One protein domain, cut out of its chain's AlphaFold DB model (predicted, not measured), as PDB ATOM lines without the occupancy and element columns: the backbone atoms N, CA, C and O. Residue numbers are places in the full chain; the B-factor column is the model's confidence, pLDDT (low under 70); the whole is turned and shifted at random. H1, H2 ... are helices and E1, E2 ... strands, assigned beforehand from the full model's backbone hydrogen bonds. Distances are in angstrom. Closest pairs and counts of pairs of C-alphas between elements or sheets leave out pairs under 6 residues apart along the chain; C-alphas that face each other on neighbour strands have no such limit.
ATOM      1  N   LEU A   5     -24.901 -26.029 -36.773       91.12
ATOM      2  CA  LEU A   5     -24.806 -25.219 -37.986       91.12
ATOM      3  C   LEU A   5     -25.616 -23.931 -37.822       91.12
ATOM      4  O   LEU A   5     -25.143 -22.850 -38.162       91.12
ATOM      5  N   PHE A   6     -26.815 -24.069 -37.252       94.94
ATOM      6  CA  PHE A   6     -27.756 -22.982 -37.010       94.94
ATOM      7  C   PHE A   6     -28.363 -23.104 -35.621       94.94
ATOM      8  O   PHE A   6     -28.603 -24.220 -35.141       94.94
ATOM      9  N   THR A   7     -28.651 -21.967 -35.000       97.31
ATOM     10  CA  THR A   7     -29.405 -21.883 -33.748       97.31
ATOM     11  C   THR A   7     -30.429 -20.761 -33.801       97.31
ATOM     12  O   THR A   7     -30.181 -19.739 -34.424       97.31
ATOM     13  N   ALA A   8     -31.559 -20.940 -33.124       97.50
ATOM     14  CA  ALA A   8     -32.582 -19.909 -32.975       97.50
ATOM     15  C   ALA A   8     -33.153 -19.947 -31.554       97.50
ATOM     16  O   ALA A   8     -33.258 -21.018 -30.943       97.50
ATOM     17  N   THR A   9     -33.529 -18.787 -31.020       97.25
ATOM     18  CA  THR A   9     -34.346 -18.711 -29.800       97.25
ATOM     19  C   THR A   9     -35.809 -18.753 -30.209       97.25
ATOM     20  O   THR A   9     -36.204 -18.043 -31.124       97.25
ATOM     21  N   VAL A  10     -36.615 -19.576 -29.537       96.62
ATOM     22  CA  VAL A  10     -38.019 -19.786 -29.909       96.62
ATOM     23  C   VAL A  10     -38.944 -19.716 -28.708       96.62
ATOM     24  O   VAL A  10     -38.561 -20.020 -27.573       96.62
ATOM     25  N   GLN A  11     -40.193 -19.360 -28.979       94.38
ATOM     26  CA  GLN A  11     -41.299 -19.543 -28.052       94.38
ATOM     27  C   GLN A  11     -42.198 -20.655 -28.577       94.38
ATOM     28  O   GLN A  11     -42.427 -20.771 -29.775       94.38
ATOM     29  N   VAL A  12     -42.682 -21.499 -27.670       93.25
ATOM     30  CA  VAL A  12     -43.688 -22.503 -28.021       93.25
ATOM     31  C   VAL A  12     -45.004 -21.756 -28.246       93.25
ATOM     32  O   VAL A  12     -45.415 -21.036 -27.329       93.25
ATOM     33  N   PRO A  13     -45.656 -21.903 -29.414       90.69
ATOM     34  CA  PRO A  13     -46.951 -21.283 -29.661       90.69
ATOM     35  C   PRO A  13     -47.988 -21.714 -28.619       90.69
ATOM     36  O   PRO A  13     -47.908 -22.817 -28.075       90.69
ATOM     37  N   ALA A  14     -48.986 -20.863 -28.359       90.31
ATOM     38  CA  ALA A  14     -50.086 -21.199 -27.448       90.31
ATOM     39  C   ALA A  14     -50.842 -22.463 -27.900       90.31
ATOM     40  O   ALA A  14     -51.270 -23.262 -27.069       90.31
ATOM     41  N   GLU A  15     -50.940 -22.657 -29.216       93.38
ATOM     42  CA  GLU A  15     -51.464 -23.859 -29.861       93.38
ATOM     43  C   GLU A  15     -50.314 -24.563 -30.602       93.38
ATOM     44  O   GLU A  15     -50.076 -24.305 -31.785       93.38
ATOM     45  N   PRO A  16     -49.521 -25.400 -29.909       94.62
ATOM     46  CA  PRO A  16     -48.350 -26.024 -30.508       94.62
ATOM     47  C   PRO A  16     -48.762 -27.047 -31.570       94.62
ATOM     48  O   PRO A  16     -49.603 -27.914 -31.329       94.62
ATOM     49  N   ARG A  17     -48.109 -26.998 -32.738       95.31
ATOM     50  CA  ARG A  17     -48.373 -27.952 -33.832       95.31
ATOM     51  C   ARG A  17     -47.878 -29.365 -33.534       95.31
ATOM     52  O   ARG A  17     -48.392 -30.333 -34.089       95.31
ATOM     53  N   ALA A  18     -46.892 -29.477 -32.651       93.69
ATOM     54  CA  ALA A  18     -46.363 -30.736 -32.156       93.69
ATOM     55  C   ALA A  18     -46.270 -30.705 -30.631       93.69
ATOM     56  O   ALA A  18     -45.824 -29.721 -30.042       93.69
ATOM     57  N   VAL A  19     -46.666 -31.808 -29.997       95.62
ATOM     58  CA  VAL A  19     -46.642 -31.980 -28.541       95.62
ATOM     59  C   VAL A  19     -45.720 -33.143 -28.201       95.62
ATOM     60  O   VAL A  19     -45.873 -34.243 -28.737       95.62
ATOM     61  N   TYR A  20     -44.762 -32.917 -27.302       94.56
ATOM     62  CA  TYR A  20     -43.769 -33.926 -26.934       94.56
ATOM     63  C   TYR A  20     -44.008 -34.458 -25.533       94.56
ATOM     64  O   TYR A  20     -44.206 -33.704 -24.578       94.56
ATOM     65  N   TYR A  21     -43.888 -35.773 -25.404       94.62
ATOM     66  CA  TYR A  21     -44.051 -36.490 -24.152       94.62
ATOM     67  C   TYR A  21     -42.797 -37.303 -23.854       94.62
ATOM     68  O   TYR A  21     -42.237 -37.956 -24.733       94.62
ATOM     69  N   VAL A  22     -42.378 -37.309 -22.593       91.56
ATOM     70  CA  VAL A  22     -41.322 -38.204 -22.103       91.56
ATOM     71  C   VAL A  22     -41.889 -39.153 -21.068       91.56
ATOM     72  O   VAL A  22     -42.803 -38.809 -20.318       91.56
ATOM     73  N   LYS A  23     -41.322 -40.358 -21.001       92.31
ATOM     74  CA  LYS A  23     -41.689 -41.339 -19.981       92.31
ATOM     75  C   LYS A  23     -41.400 -40.774 -18.591       92.31
ATOM     76  O   LYS A  23     -40.266 -40.407 -18.283       92.31
ATOM     77  N   ASN A  24     -42.411 -40.766 -17.730       89.19
ATOM     78  CA  ASN A  24     -42.256 -40.418 -16.330       89.19
ATOM     79  C   ASN A  24     -41.855 -41.669 -15.540       89.19
ATOM     80  O   ASN A  24     -42.696 -42.436 -15.077       89.19
ATOM     81  N   ALA A  25     -40.548 -41.877 -15.370       87.25
ATOM     82  CA  ALA A  25     -40.015 -43.025 -14.631       87.25
ATOM     83  C   ALA A  25     -40.416 -43.055 -13.141       87.25
ATOM     84  O   ALA A  25     -40.214 -44.071 -12.482       87.25
ATOM     85  N   ARG A  26     -40.958 -41.953 -12.605       88.56
ATOM     86  CA  ARG A  26     -41.376 -41.817 -11.203       88.56
ATOM     87  C   ARG A  26     -42.896 -41.804 -11.022       88.56
ATOM     88  O   ARG A  26     -43.342 -41.565  -9.903       88.56
ATOM     89  N   ALA A  27     -43.667 -42.028 -12.089       88.06
ATOM     90  CA  ALA A  27     -45.124 -42.023 -12.024       88.06
ATOM     91  C   ALA A  27     -45.620 -43.051 -10.998       88.06
ATOM     92  O   ALA A  27     -45.256 -44.230 -11.051       88.06
ATOM     93  N   LYS A  28     -46.445 -42.602 -10.051       89.56
ATOM     94  CA  LYS A  28     -47.102 -43.481  -9.078       89.56
ATOM     95  C   LYS A  28     -48.347 -44.127  -9.689       89.56
ATOM     96  O   LYS A  28     -48.846 -43.717 -10.734       89.56
ATOM     97  N   LYS A  29     -48.882 -45.150  -9.016       87.31
ATOM     98  CA  LYS A  29     -50.142 -45.794  -9.416       87.31
ATOM     99  C   LYS A  29     -51.266 -44.747  -9.467       87.31
ATOM    100  O   LYS A  29     -51.576 -44.148  -8.444       87.31
ATOM    101  N   GLY A  30     -51.869 -44.565 -10.642       86.31
ATOM    102  CA  GLY A  30     -52.932 -43.581 -10.886       86.31
ATOM    103  C   GLY A  30     -52.460 -42.261 -11.507       86.31
ATOM    104  O   GLY A  30     -53.300 -41.462 -11.908       86.31
ATOM    105  N   GLU A  31     -51.150 -42.038 -11.639       88.56
ATOM    106  CA  GLU A  31     -50.600 -40.882 -12.354       88.56
ATOM    107  C   GLU A  31     -50.346 -41.213 -13.837       88.56
ATOM    108  O   GLU A  31     -50.068 -42.371 -14.174       88.56
ATOM    109  N   PRO A  32     -50.389 -40.215 -14.741       89.69
ATOM    110  CA  PRO A  32     -50.004 -40.416 -16.131       89.69
ATOM    111  C   PRO A  32     -48.561 -40.945 -16.251       89.69
ATOM    112  O   PRO A  32     -47.639 -40.383 -15.649       89.69
ATOM    113  N   PRO A  33     -48.315 -41.987 -17.069       92.31
ATOM    114  CA  PRO A  33     -46.985 -42.582 -17.239       92.31
ATOM    115  C   PRO A  33     -46.036 -41.707 -18.071       92.31
ATOM    116  O   PRO A  33     -44.874 -42.061 -18.284       92.31
ATOM    117  N   VAL A  34     -46.531 -40.578 -18.570       94.06
ATOM    118  CA  VAL A  34     -45.809 -39.630 -19.405       94.06
ATOM    119  C   VAL A  34     -46.006 -38.218 -18.877       94.06
ATOM    120  O   VAL A  34     -47.021 -37.900 -18.261       94.06
ATOM    121  N   THR A  35     -45.025 -37.365 -19.127       93.44
ATOM    122  CA  THR A  35     -45.106 -35.934 -18.846       93.44
ATOM    123  C   THR A  35     -44.922 -35.186 -20.146       93.44
ATOM    124  O   THR A  35     -43.973 -35.454 -20.886       93.44
ATOM    125  N   GLU A  36     -45.826 -34.251 -20.417       94.56
ATOM    126  CA  GLU A  36     -45.655 -33.317 -21.516       94.56
ATOM    127  C   GLU A  36     -44.456 -32.397 -21.240       94.56
ATOM    128  O   GLU A  36     -44.297 -31.854 -20.143       94.56
ATOM    129  N   VAL A  37     -43.591 -32.233 -22.236       95.19
ATOM    130  CA  VAL A  37     -42.375 -31.410 -22.154       95.19
ATOM    131  C   VAL A  37     -42.280 -30.369 -23.261       95.19
ATOM    132  O   VAL A  37     -41.276 -29.664 -23.321       95.19
ATOM    133  N   THR A  38     -43.313 -30.223 -24.096       96.38
ATOM    134  CA  THR A  38     -43.379 -29.229 -25.182       96.38
ATOM    135  C   THR A  38     -43.015 -27.839 -24.680       96.38
ATOM    136  O   THR A  38     -42.091 -27.213 -25.189       96.38
ATOM    137  N   HIS A  39     -43.633 -27.418 -23.572       95.38
ATOM    138  CA  HIS A  39     -43.410 -26.123 -22.929       95.38
ATOM    139  C   HIS A  39     -41.963 -25.858 -22.487       95.38
ATOM    140  O   HIS A  39     -41.667 -24.734 -22.086       95.38
ATOM    141  N   ARG A  40     -41.067 -26.855 -22.484       96.50
ATOM    142  CA  ARG A  40     -39.655 -26.679 -22.115       96.50
ATOM    143  C   ARG A  40     -38.807 -26.160 -23.266       96.50
ATOM    144  O   ARG A  40     -37.724 -25.647 -23.003       96.50
ATOM    145  N   VAL A  41     -39.272 -26.287 -24.509       97.94
ATOM    146  CA  VAL A  41     -38.522 -25.843 -25.686       97.94
ATOM    147  C   VAL A  41     -38.366 -24.321 -25.649       97.94
ATOM    148  O   VAL A  41     -39.332 -23.578 -25.481       97.94
ATOM    149  N   ARG A  42     -37.122 -23.856 -25.738       97.81
ATOM    150  CA  ARG A  42     -36.746 -22.431 -25.752       97.81
ATOM    151  C   ARG A  42     -35.739 -22.096 -26.842       97.81
ATOM    152  O   ARG A  42     -35.536 -20.927 -27.148       97.81
ATOM    153  N   ARG A  43     -35.069 -23.108 -27.390       97.75
ATOM    154  CA  ARG A  43     -34.050 -22.952 -28.424       97.75
ATOM    155  C   ARG A  43     -34.167 -24.084 -29.434       97.75
ATOM    156  O   ARG A  43     -34.502 -25.211 -29.063       97.75
ATOM    157  N   LEU A  44     -33.824 -23.795 -30.679       97.75
ATOM    158  CA  LEU A  44     -33.611 -24.785 -31.724       97.75
ATOM    159  C   LEU A  44     -32.135 -24.813 -32.109       97.75
ATOM    160  O   LEU A  44     -31.453 -23.788 -32.071       97.75
ATOM    161  N   ALA A  45     -31.648 -25.988 -32.488       97.19
ATOM    162  CA  ALA A  45     -30.335 -26.156 -33.087       97.19
ATOM    163  C   ALA A  45     -30.409 -27.185 -34.213       97.19
ATOM    164  O   ALA A  45     -30.896 -28.295 -33.999       97.19
ATOM    165  N   ILE A  46     -29.885 -26.845 -35.385       95.56
ATOM    166  CA  ILE A  46     -29.700 -27.804 -36.475       95.56
ATOM    167  C   ILE A  46     -28.242 -28.252 -36.460       95.56
ATOM    168  O   ILE A  46     -27.329 -27.428 -36.512       95.56
ATOM    169  N   VAL A  47     -28.014 -29.560 -36.372       93.62
ATOM    170  CA  VAL A  47     -26.679 -30.178 -36.417       93.62
ATOM    171  C   VAL A  47     -26.608 -31.177 -37.567       93.62
ATOM    172  O   VAL A  47     -27.632 -31.725 -37.974       93.62
ATOM    173  N   ARG A  48     -25.399 -31.478 -38.043       90.56
ATOM    174  CA  ARG A  48     -25.182 -32.663 -38.884       90.56
ATOM    175  C   ARG A  48     -25.384 -33.925 -38.050       90.56
ATOM    176  O   ARG A  48     -25.008 -33.953 -36.874       90.56
ATOM    177  N   ALA A  49     -25.984 -34.952 -38.639       87.19
ATOM    178  CA  ALA A  49     -26.014 -36.274 -38.032       87.19
ATOM    179  C   ALA A  49     -24.582 -36.829 -37.938       87.19
ATOM    180  O   ALA A  49     -23.775 -36.666 -38.854       87.19
ATOM    181  N   ASP A  50     -24.255 -37.470 -36.815       73.62
ATOM    182  CA  ASP A  50     -22.926 -38.048 -36.618       73.62
ATOM    183  C   ASP A  50     -22.669 -39.138 -37.685       73.62
ATOM    184  O   ASP A  50     -23.509 -40.011 -37.897       73.62
ATOM    185  N   GLY A  51     -21.511 -39.086 -38.358       63.06
ATOM    186  CA  GLY A  51     -21.127 -40.042 -39.411       63.06
ATOM    187  C   GLY A  51     -21.495 -39.635 -40.845       63.06
ATOM    188  O   GLY A  51     -21.165 -40.362 -41.779       63.06
ATOM    189  N   ALA A  52     -22.125 -38.475 -41.039       54.72
ATOM    190  CA  ALA A  52     -22.386 -37.914 -42.357       54.72
ATOM    191  C   ALA A  52     -21.113 -37.250 -42.921       54.72
ATOM    192  O   ALA A  52     -20.647 -36.245 -42.390       54.72
ATOM    193  N   GLY A  53     -20.511 -37.860 -43.944       51.31
ATOM    194  CA  GLY A  53     -19.327 -37.347 -44.649       51.31
ATOM    195  C   GLY A  53     -19.504 -37.263 -46.170       51.31
ATOM    196  O   GLY A  53     -18.517 -37.145 -46.892       51.31
ATOM    197  N   SER A  54     -20.738 -37.374 -46.668       53.34
ATOM    198  CA  SER A  54     -21.092 -37.352 -48.094       53.34
ATOM    199  C   SER A  54     -22.287 -36.431 -48.336       53.34
ATOM    200  O   SER A  54     -23.023 -36.153 -47.408       53.34
ATOM    201  N   ALA A  55     -22.506 -35.989 -49.578       54.12
ATOM    202  CA  ALA A  55     -23.516 -34.989 -49.961       54.12
ATOM    203  C   ALA A  55     -24.976 -35.271 -49.516       54.12
ATOM    204  O   ALA A  55     -25.772 -34.336 -49.482       54.12
ATOM    205  N   ASP A  56     -25.299 -36.500 -49.105       60.41
ATOM    206  CA  ASP A  56     -26.577 -36.902 -48.497       60.41
ATOM    207  C   ASP A  56     -26.530 -36.802 -46.957       60.41
ATOM    208  O   ASP A  56     -26.897 -37.731 -46.229       60.41
ATOM    209  N   GLU A  57     -25.992 -35.695 -46.430       76.31
ATOM    210  CA  GLU A  57     -25.843 -35.524 -44.985       76.31
ATOM    211  C   GLU A  57     -27.216 -35.342 -44.330       76.31
ATOM    212  O   GLU A  57     -27.890 -34.327 -44.517       76.31
ATOM    213  N   ALA A  58     -27.621 -36.302 -43.499       88.88
ATOM    214  CA  ALA A  58     -28.790 -36.132 -42.653       88.88
ATOM    215  C   ALA A  58     -28.561 -34.996 -41.639       88.88
ATOM    216  O   ALA A  58     -27.472 -34.825 -41.081       88.88
ATOM    217  N   HIS A  59     -29.611 -34.227 -41.374       93.00
ATOM    218  CA  HIS A  59     -29.611 -33.096 -40.456       93.00
ATOM    219  C   HIS A  59     -30.544 -33.378 -39.286       93.00
ATOM    220  O   HIS A  59     -31.633 -33.919 -39.448       93.00
ATOM    221  N   VAL A  60     -30.133 -33.011 -38.079       95.31
ATOM    222  CA  VAL A  60     -30.930 -33.222 -36.873       95.31
ATOM    223  C   VAL A  60     -31.399 -31.877 -36.348       95.31
ATOM    224  O   VAL A  60     -30.583 -31.047 -35.945       95.31
ATOM    225  N   LEU A  61     -32.718 -31.692 -36.300       96.94
ATOM    226  CA  LEU A  61     -33.349 -30.572 -35.615       96.94
ATOM    227  C   LEU A  61     -33.495 -30.927 -34.134       96.94
ATOM    228  O   LEU A  61     -34.310 -31.771 -33.750       96.94
ATOM    229  N   ARG A  62     -32.698 -30.282 -33.289       97.06
ATOM    230  CA  ARG A  62     -32.743 -30.410 -31.833       97.06
ATOM    231  C   ARG A  62     -33.575 -29.286 -31.237       97.06
ATOM    232  O   ARG A  62     -33.318 -28.115 -31.490       97.06
ATOM    233  N   ARG A  63     -34.524 -29.661 -30.391       97.56
ATOM    234  CA  ARG A  63     -35.320 -28.763 -29.556       97.56
ATOM    235  C   ARG A  63     -34.727 -28.799 -28.159       97.56
ATOM    236  O   ARG A  63     -34.609 -29.871 -27.560       97.56
ATOM    237  N   LEU A  64     -34.288 -27.648 -27.677       97.56
ATOM    238  CA  LEU A  64     -33.504 -27.510 -26.458       97.56
ATOM    239  C   LEU A  64     -34.229 -26.616 -25.449       97.56
ATOM    240  O   LEU A  64     -35.010 -25.738 -25.823       97.56
ATOM    241  N   ASP A  65     -33.943 -26.827 -24.168       97.12
ATOM    242  CA  ASP A  65     -34.395 -25.939 -23.101       97.12
ATOM    243  C   ASP A  65     -33.526 -24.670 -22.991       97.12
ATOM    244  O   ASP A  65     -32.565 -24.464 -23.740       97.12
ATOM    245  N   ALA A  66     -33.858 -23.793 -22.039       94.94
ATOM    246  CA  ALA A  66     -33.117 -22.551 -21.802       94.94
ATOM    247  C   ALA A  66     -31.627 -22.774 -21.468       94.94
ATOM    248  O   ALA A  66     -30.812 -21.880 -21.701       94.94
ATOM    249  N   ASN A  67     -31.277 -23.963 -20.968       95.81
ATOM    250  CA  ASN A  67     -29.943 -24.367 -20.534       95.81
ATOM    251  C   ASN A  67     -29.234 -25.255 -21.570       95.81
ATOM    252  O   ASN A  67     -28.300 -25.972 -21.209       95.81
ATOM    253  N   TRP A  68     -29.683 -25.244 -22.832       93.88
ATOM    254  CA  TRP A  68     -29.134 -26.057 -23.923       93.88
ATOM    255  C   TRP A  68     -29.253 -27.575 -23.720       93.88
ATOM    256  O   TRP A  68     -28.563 -28.351 -24.385       93.88
ATOM    257  N   LYS A  69     -30.138 -28.034 -22.829       95.94
ATOM    258  CA  LYS A  69     -30.399 -29.465 -22.653       95.94
ATOM    259  C   LYS A  69     -31.411 -29.943 -23.681       95.94
ATOM    260  O   LYS A  69     -32.376 -29.247 -23.988       95.94
ATOM    261  N   LEU A  70     -31.196 -31.152 -24.190       95.62
ATOM    262  CA  LEU A  70     -32.076 -31.765 -25.176       95.62
ATOM    263  C   LEU A  70     -33.468 -32.032 -24.586       95.62
ATOM    264  O   LEU A  70     -33.594 -32.734 -23.584       95.62
ATOM    265  N   VAL A  71     -34.498 -31.502 -25.245       96.19
ATOM    266  CA  VAL A  71     -35.909 -31.823 -24.986       96.19
ATOM    267  C   VAL A  71     -36.375 -32.893 -25.966       96.19
ATOM    268  O   VAL A  71     -36.908 -33.919 -25.552       96.19
ATOM    269  N   TRP A  72     -36.148 -32.665 -27.261       96.38
ATOM    270  CA  TRP A  72     -36.533 -33.581 -28.331       96.38
ATOM    271  C   TRP A  72     -35.643 -33.395 -29.560       96.38
ATOM    272  O   TRP A  72     -35.045 -32.334 -29.741       96.38
ATOM    273  N   GLN A  73     -35.564 -34.399 -30.431       95.88
ATOM    274  CA  GLN A  73     -34.905 -34.247 -31.726       95.88
ATOM    275  C   GLN A  73     -35.595 -35.049 -32.822       95.88
ATOM    276  O   GLN A  73     -36.149 -36.117 -32.568       95.88
ATOM    277  N   THR A  74     -35.505 -34.539 -34.044       95.50
ATOM    278  CA  THR A  74     -35.960 -35.216 -35.261       95.50
ATOM    279  C   THR A  74     -34.833 -35.228 -36.281       95.50
ATOM    280  O   THR A  74     -34.077 -34.262 -36.384       95.50
ATOM    281  N   CYS A  75     -34.700 -36.338 -37.003       94.75
ATOM    282  CA  CYS A  75     -33.736 -36.483 -38.086       94.75
ATOM    283  C   CYS A  75     -34.426 -36.180 -39.418       94.75
ATOM    284  O   CYS A  75     -35.562 -36.601 -39.628       94.75
ATOM    285  N   HIS A  76     -33.727 -35.467 -40.288       94.25
ATOM    286  CA  HIS A  76     -34.172 -35.032 -41.600       94.25
ATOM    287  C   HIS A  76     -33.137 -35.450 -42.649       94.25
ATOM    288  O   HIS A  76     -31.939 -35.421 -42.361       94.25
ATOM    289  N   PRO A  77     -33.560 -35.819 -43.864       91.88
ATOM    290  CA  PRO A  77     -32.657 -36.189 -44.950       91.88
ATOM    291  C   PRO A  77     -31.866 -34.996 -45.506       91.88
ATOM    292  O   PRO A  77     -30.835 -35.203 -46.132       91.88
ATOM    293  N   SER A  78     -32.312 -33.753 -45.280       92.25
ATOM    294  CA  SER A  78     -31.628 -32.550 -45.760       92.25
ATOM    295  C   SER A  78     -31.723 -31.382 -44.776       92.25
ATOM    296  O   SER A  78     -32.586 -31.349 -43.893       92.25
ATOM    297  N   LEU A  79     -30.842 -30.391 -44.955       92.31
ATOM    298  CA  LEU A  79     -30.890 -29.132 -44.209       92.31
ATOM    299  C   LEU A  79     -32.199 -28.378 -44.463       92.31
ATOM    300  O   LEU A  79     -32.807 -27.879 -43.521       92.31
ATOM    301  N   GLN A  80     -32.636 -28.321 -45.724       94.12
ATOM    302  CA  GLN A  80     -33.845 -27.593 -46.108       94.12
ATOM    303  C   GLN A  80     -35.082 -28.156 -45.408       94.12
ATOM    304  O   GLN A  80     -35.894 -27.395 -44.889       94.12
ATOM    305  N   GLU A  81     -35.205 -29.483 -45.325       95.38
ATOM    306  CA  GLU A  81     -36.312 -30.106 -44.600       95.38
ATOM    307  C   GLU A  81     -36.268 -29.818 -43.098       95.38
ATOM    308  O   GLU A  81     -37.313 -29.593 -42.488       95.38
ATOM    309  N   ALA A  82     -35.077 -29.783 -42.494       95.56
ATOM    310  CA  ALA A  82     -34.938 -29.408 -41.090       95.56
ATOM    311  C   ALA A  82     -35.364 -27.947 -40.839       95.56
ATOM    312  O   ALA A  82     -36.019 -27.674 -39.832       95.56
ATOM    313  N   LEU A  83     -35.027 -27.029 -41.753       96.06
ATOM    314  CA  LEU A  83     -35.429 -25.620 -41.689       96.06
ATOM    315  C   LEU A  83     -36.945 -25.459 -41.860       96.06
ATOM    316  O   LEU A  83     -37.578 -24.845 -41.008       96.06
ATOM    317  N   TRP A  84     -37.545 -26.075 -42.882       96.69
ATOM    318  CA  TRP A  84     -38.999 -26.032 -43.090       96.69
ATOM    319  C   TRP A  84     -39.780 -26.639 -41.930       96.69
ATOM    320  O   TRP A  84     -40.842 -26.138 -41.570       96.69
ATOM    321  N   HIS A  85     -39.268 -27.708 -41.320       97.06
ATOM    322  CA  HIS A  85     -39.924 -28.290 -40.158       97.06
ATOM    323  C   HIS A  85     -39.917 -27.324 -38.967       97.06
ATOM    324  O   HIS A  85     -40.931 -27.179 -38.288       97.06
ATOM    325  N   ALA A  86     -38.796 -26.642 -38.730       97.00
ATOM    326  CA  ALA A  86     -38.700 -25.631 -37.686       97.00
ATOM    327  C   ALA A  86     -39.596 -24.415 -37.965       97.00
ATOM    328  O   ALA A  86     -40.261 -23.940 -37.046       97.00
ATOM    329  N   GLU A  87     -39.662 -23.955 -39.215       96.81
ATOM    330  CA  GLU A  87     -40.581 -22.896 -39.643       96.81
ATOM    331  C   GLU A  87     -42.038 -23.309 -39.413       96.81
ATOM    332  O   GLU A  87     -42.823 -22.564 -38.836       96.81
ATOM    333  N   TRP A  88     -42.408 -24.528 -39.800       96.31
ATOM    334  CA  TRP A  88     -43.767 -25.017 -39.619       96.31
ATOM    335  C   TRP A  88     -44.139 -25.169 -38.138       96.31
ATOM    336  O   TRP A  88     -45.235 -24.764 -37.764       96.31
ATOM    337  N   GLU A  89     -43.268 -25.733 -37.291       96.38
ATOM    338  CA  GLU A  89     -43.570 -25.956 -35.864       96.38
ATOM    339  C   GLU A  89     -43.498 -24.680 -35.008       96.38
ATOM    340  O   GLU A  89     -44.286 -24.547 -34.070       96.38
ATOM    341  N   TYR A  90     -42.546 -23.783 -35.287       95.94
ATOM    342  CA  TYR A  90     -42.173 -22.666 -34.404       95.94
ATOM    343  C   TYR A  90     -42.176 -21.297 -35.089       95.94
ATOM    344  O   TYR A  90     -41.763 -20.323 -34.466       95.94
ATOM    345  N   GLU A  91     -42.598 -21.219 -36.352       95.06
ATOM    346  CA  GLU A  91     -42.685 -19.974 -37.133       95.06
ATOM    347  C   GLU A  91     -41.329 -19.275 -37.330       95.06
ATOM    348  O   GLU A  91     -41.275 -18.093 -37.658       95.06
ATOM    349  N   VAL A  92     -40.229 -20.022 -37.176       95.00
ATOM    350  CA  VAL A  92     -38.855 -19.528 -37.335       95.00
ATOM    351  C   VAL A  92     -38.548 -19.316 -38.811       95.00
ATOM    352  O   VAL A  92     -38.472 -20.275 -39.578       95.00
ATOM    353  N   GLN A  93     -38.334 -18.063 -39.189       94.25
ATOM    354  CA  GLN A  93     -37.972 -17.650 -40.537       94.25
ATOM    355  C   GLN A  93     -36.457 -17.743 -40.753       94.25
ATOM    356  O   GLN A  93     -35.675 -17.851 -39.810       94.25
ATOM    357  N   GLU A  94     -36.011 -17.659 -42.010       90.19
ATOM    358  CA  GLU A  94     -34.579 -17.706 -42.350       90.19
ATOM    359  C   GLU A  94     -33.757 -16.648 -41.587       90.19
ATOM    360  O   GLU A  94     -32.659 -16.935 -41.117       90.19
ATOM    361  N   ALA A  95     -34.322 -15.450 -41.397       92.94
ATOM    362  CA  ALA A  95     -33.679 -14.333 -40.704       92.94
ATOM    363  C   ALA A  95     -33.526 -14.528 -39.183       92.94
ATOM    364  O   ALA A  95     -32.716 -13.837 -38.565       92.94
ATOM    365  N   ASP A  96     -34.275 -15.455 -38.582       94.25
ATOM    366  CA  ASP A  96     -34.228 -15.734 -37.141       94.25
ATOM    367  C   ASP A  96     -33.078 -16.683 -36.768       94.25
ATOM    368  O   ASP A  96     -32.772 -16.877 -35.586       94.25
ATOM    369  N   TRP A  97     -32.442 -17.307 -37.765       96.00
ATOM    370  CA  TRP A  97     -31.344 -18.239 -37.553       96.00
ATOM    371  C   TRP A  97     -30.003 -17.526 -37.405       96.00
ATOM    372  O   TRP A  97     -29.513 -16.842 -38.302       96.00
ATOM    373  N   GLU A  98     -29.325 -17.812 -36.302       95.31
ATOM    374  CA  GLU A  98     -27.913 -17.505 -36.123       95.31
ATOM    375  C   GLU A  98     -27.074 -18.659 -36.676       95.31
ATOM    376  O   GLU A  98     -27.198 -19.808 -36.240       95.31
ATOM    377  N   LYS A  99     -26.195 -18.367 -37.637       89.38
ATOM    378  CA  LYS A  99     -25.232 -19.344 -38.155       89.38
ATOM    379  C   LYS A  99     -24.051 -19.463 -37.192       89.38
ATOM    380  O   LYS A  99     -23.408 -18.468 -36.874       89.38
ATOM    381  N   VAL A 100     -23.752 -20.684 -36.748       83.19
ATOM    382  CA  VAL A 100     -22.743 -20.961 -35.699       83.19
ATOM    383  C   VAL A 100     -21.550 -21.776 -36.235       83.19
ATOM    384  O   VAL A 100     -20.716 -22.257 -35.466       83.19
TER     385      VAL A 100
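What this domain is: This is residues 5 to 100 of the 101 residues of an uncharacterized protein of Planctomycetes bacterium (UniProt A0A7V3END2). What is the main picture? A twisted wall of four strands, E1, E4, E5 and E6, has H1 over one face, and the small hairpin of E2 and E3 reaches away from it as an arm. How is it made up? The printed part has 96 residues with six named strands and one named helix, in the order E1 E2 E3 E4 E5 E6 H1; the class is mixed, with under half of the residues in named elements. The sheet's order is E1 E4 E5 E6, all antiparallel. The whole is only just compact, close to loose, with a radius of gyration of the C-alphas of 14.8 A and spans of 50 by 30 by 23 A.

How they stand to each other: What is beside E1, residues 5 to 9? This edge strand is antiparallel to E4, residues 43 to 48, with N 8 and O 44 at 3.0 A; its residues 6 to 7 also pair antiparallel with residues 98 to 99. What comes between them in the chain? E2, residues 21 to 23, and E3, residues 34 to 36, form an antiparallel hairpin, with N 35 and O 22 at 2.9 A; E2 and E4 are apart. How does the sheet go on? E4, E5, residues 59 to 64, and E6, residues 70 to 76, form a meander, each strand the antiparallel neighbour of the one before, with N 45 and O 62 at 2.9 A and N 61 and O 74 at 2.9 A. Where is H1, residues 79 to 90? It is on the sheet in two layers, helix on one face, at a height over the sheet of 8.6 A, along the strands at 15 degrees to E5 on the local plane. It lies over E5 and only just over E4, on which 3 of its C-alphas fall; the closest C-alphas of E5 and H1, those of His 59 and Leu 79, are 5.6 A apart. In H1 every O i to N i+4 pair is within hydrogen-bond range.

Where its parts are: Where does E1 begin? C-alpha 5 is at (-24.806, -25.219, -37.986). How long are the longer elements? From first to last C-alpha, E4 is 16.8 A, E5 15.6 A, E6 16.9 A and H1 16.3 A. Where does H1 end? C-alpha 90 is at (-42.173, -22.666, -34.404).

The domain as a whole: How far does it reach? The two C-alphas farthest apart, those of Lys 29 and Ala 55, are 49.7 A apart. Is it unbroken? The printed part has no cut, and the link from E1 to E2, 11 residues, is long. Where is confidence low? Residues 51 to 56 are under 70, against a mean pLDDT of the printed part of 91.2.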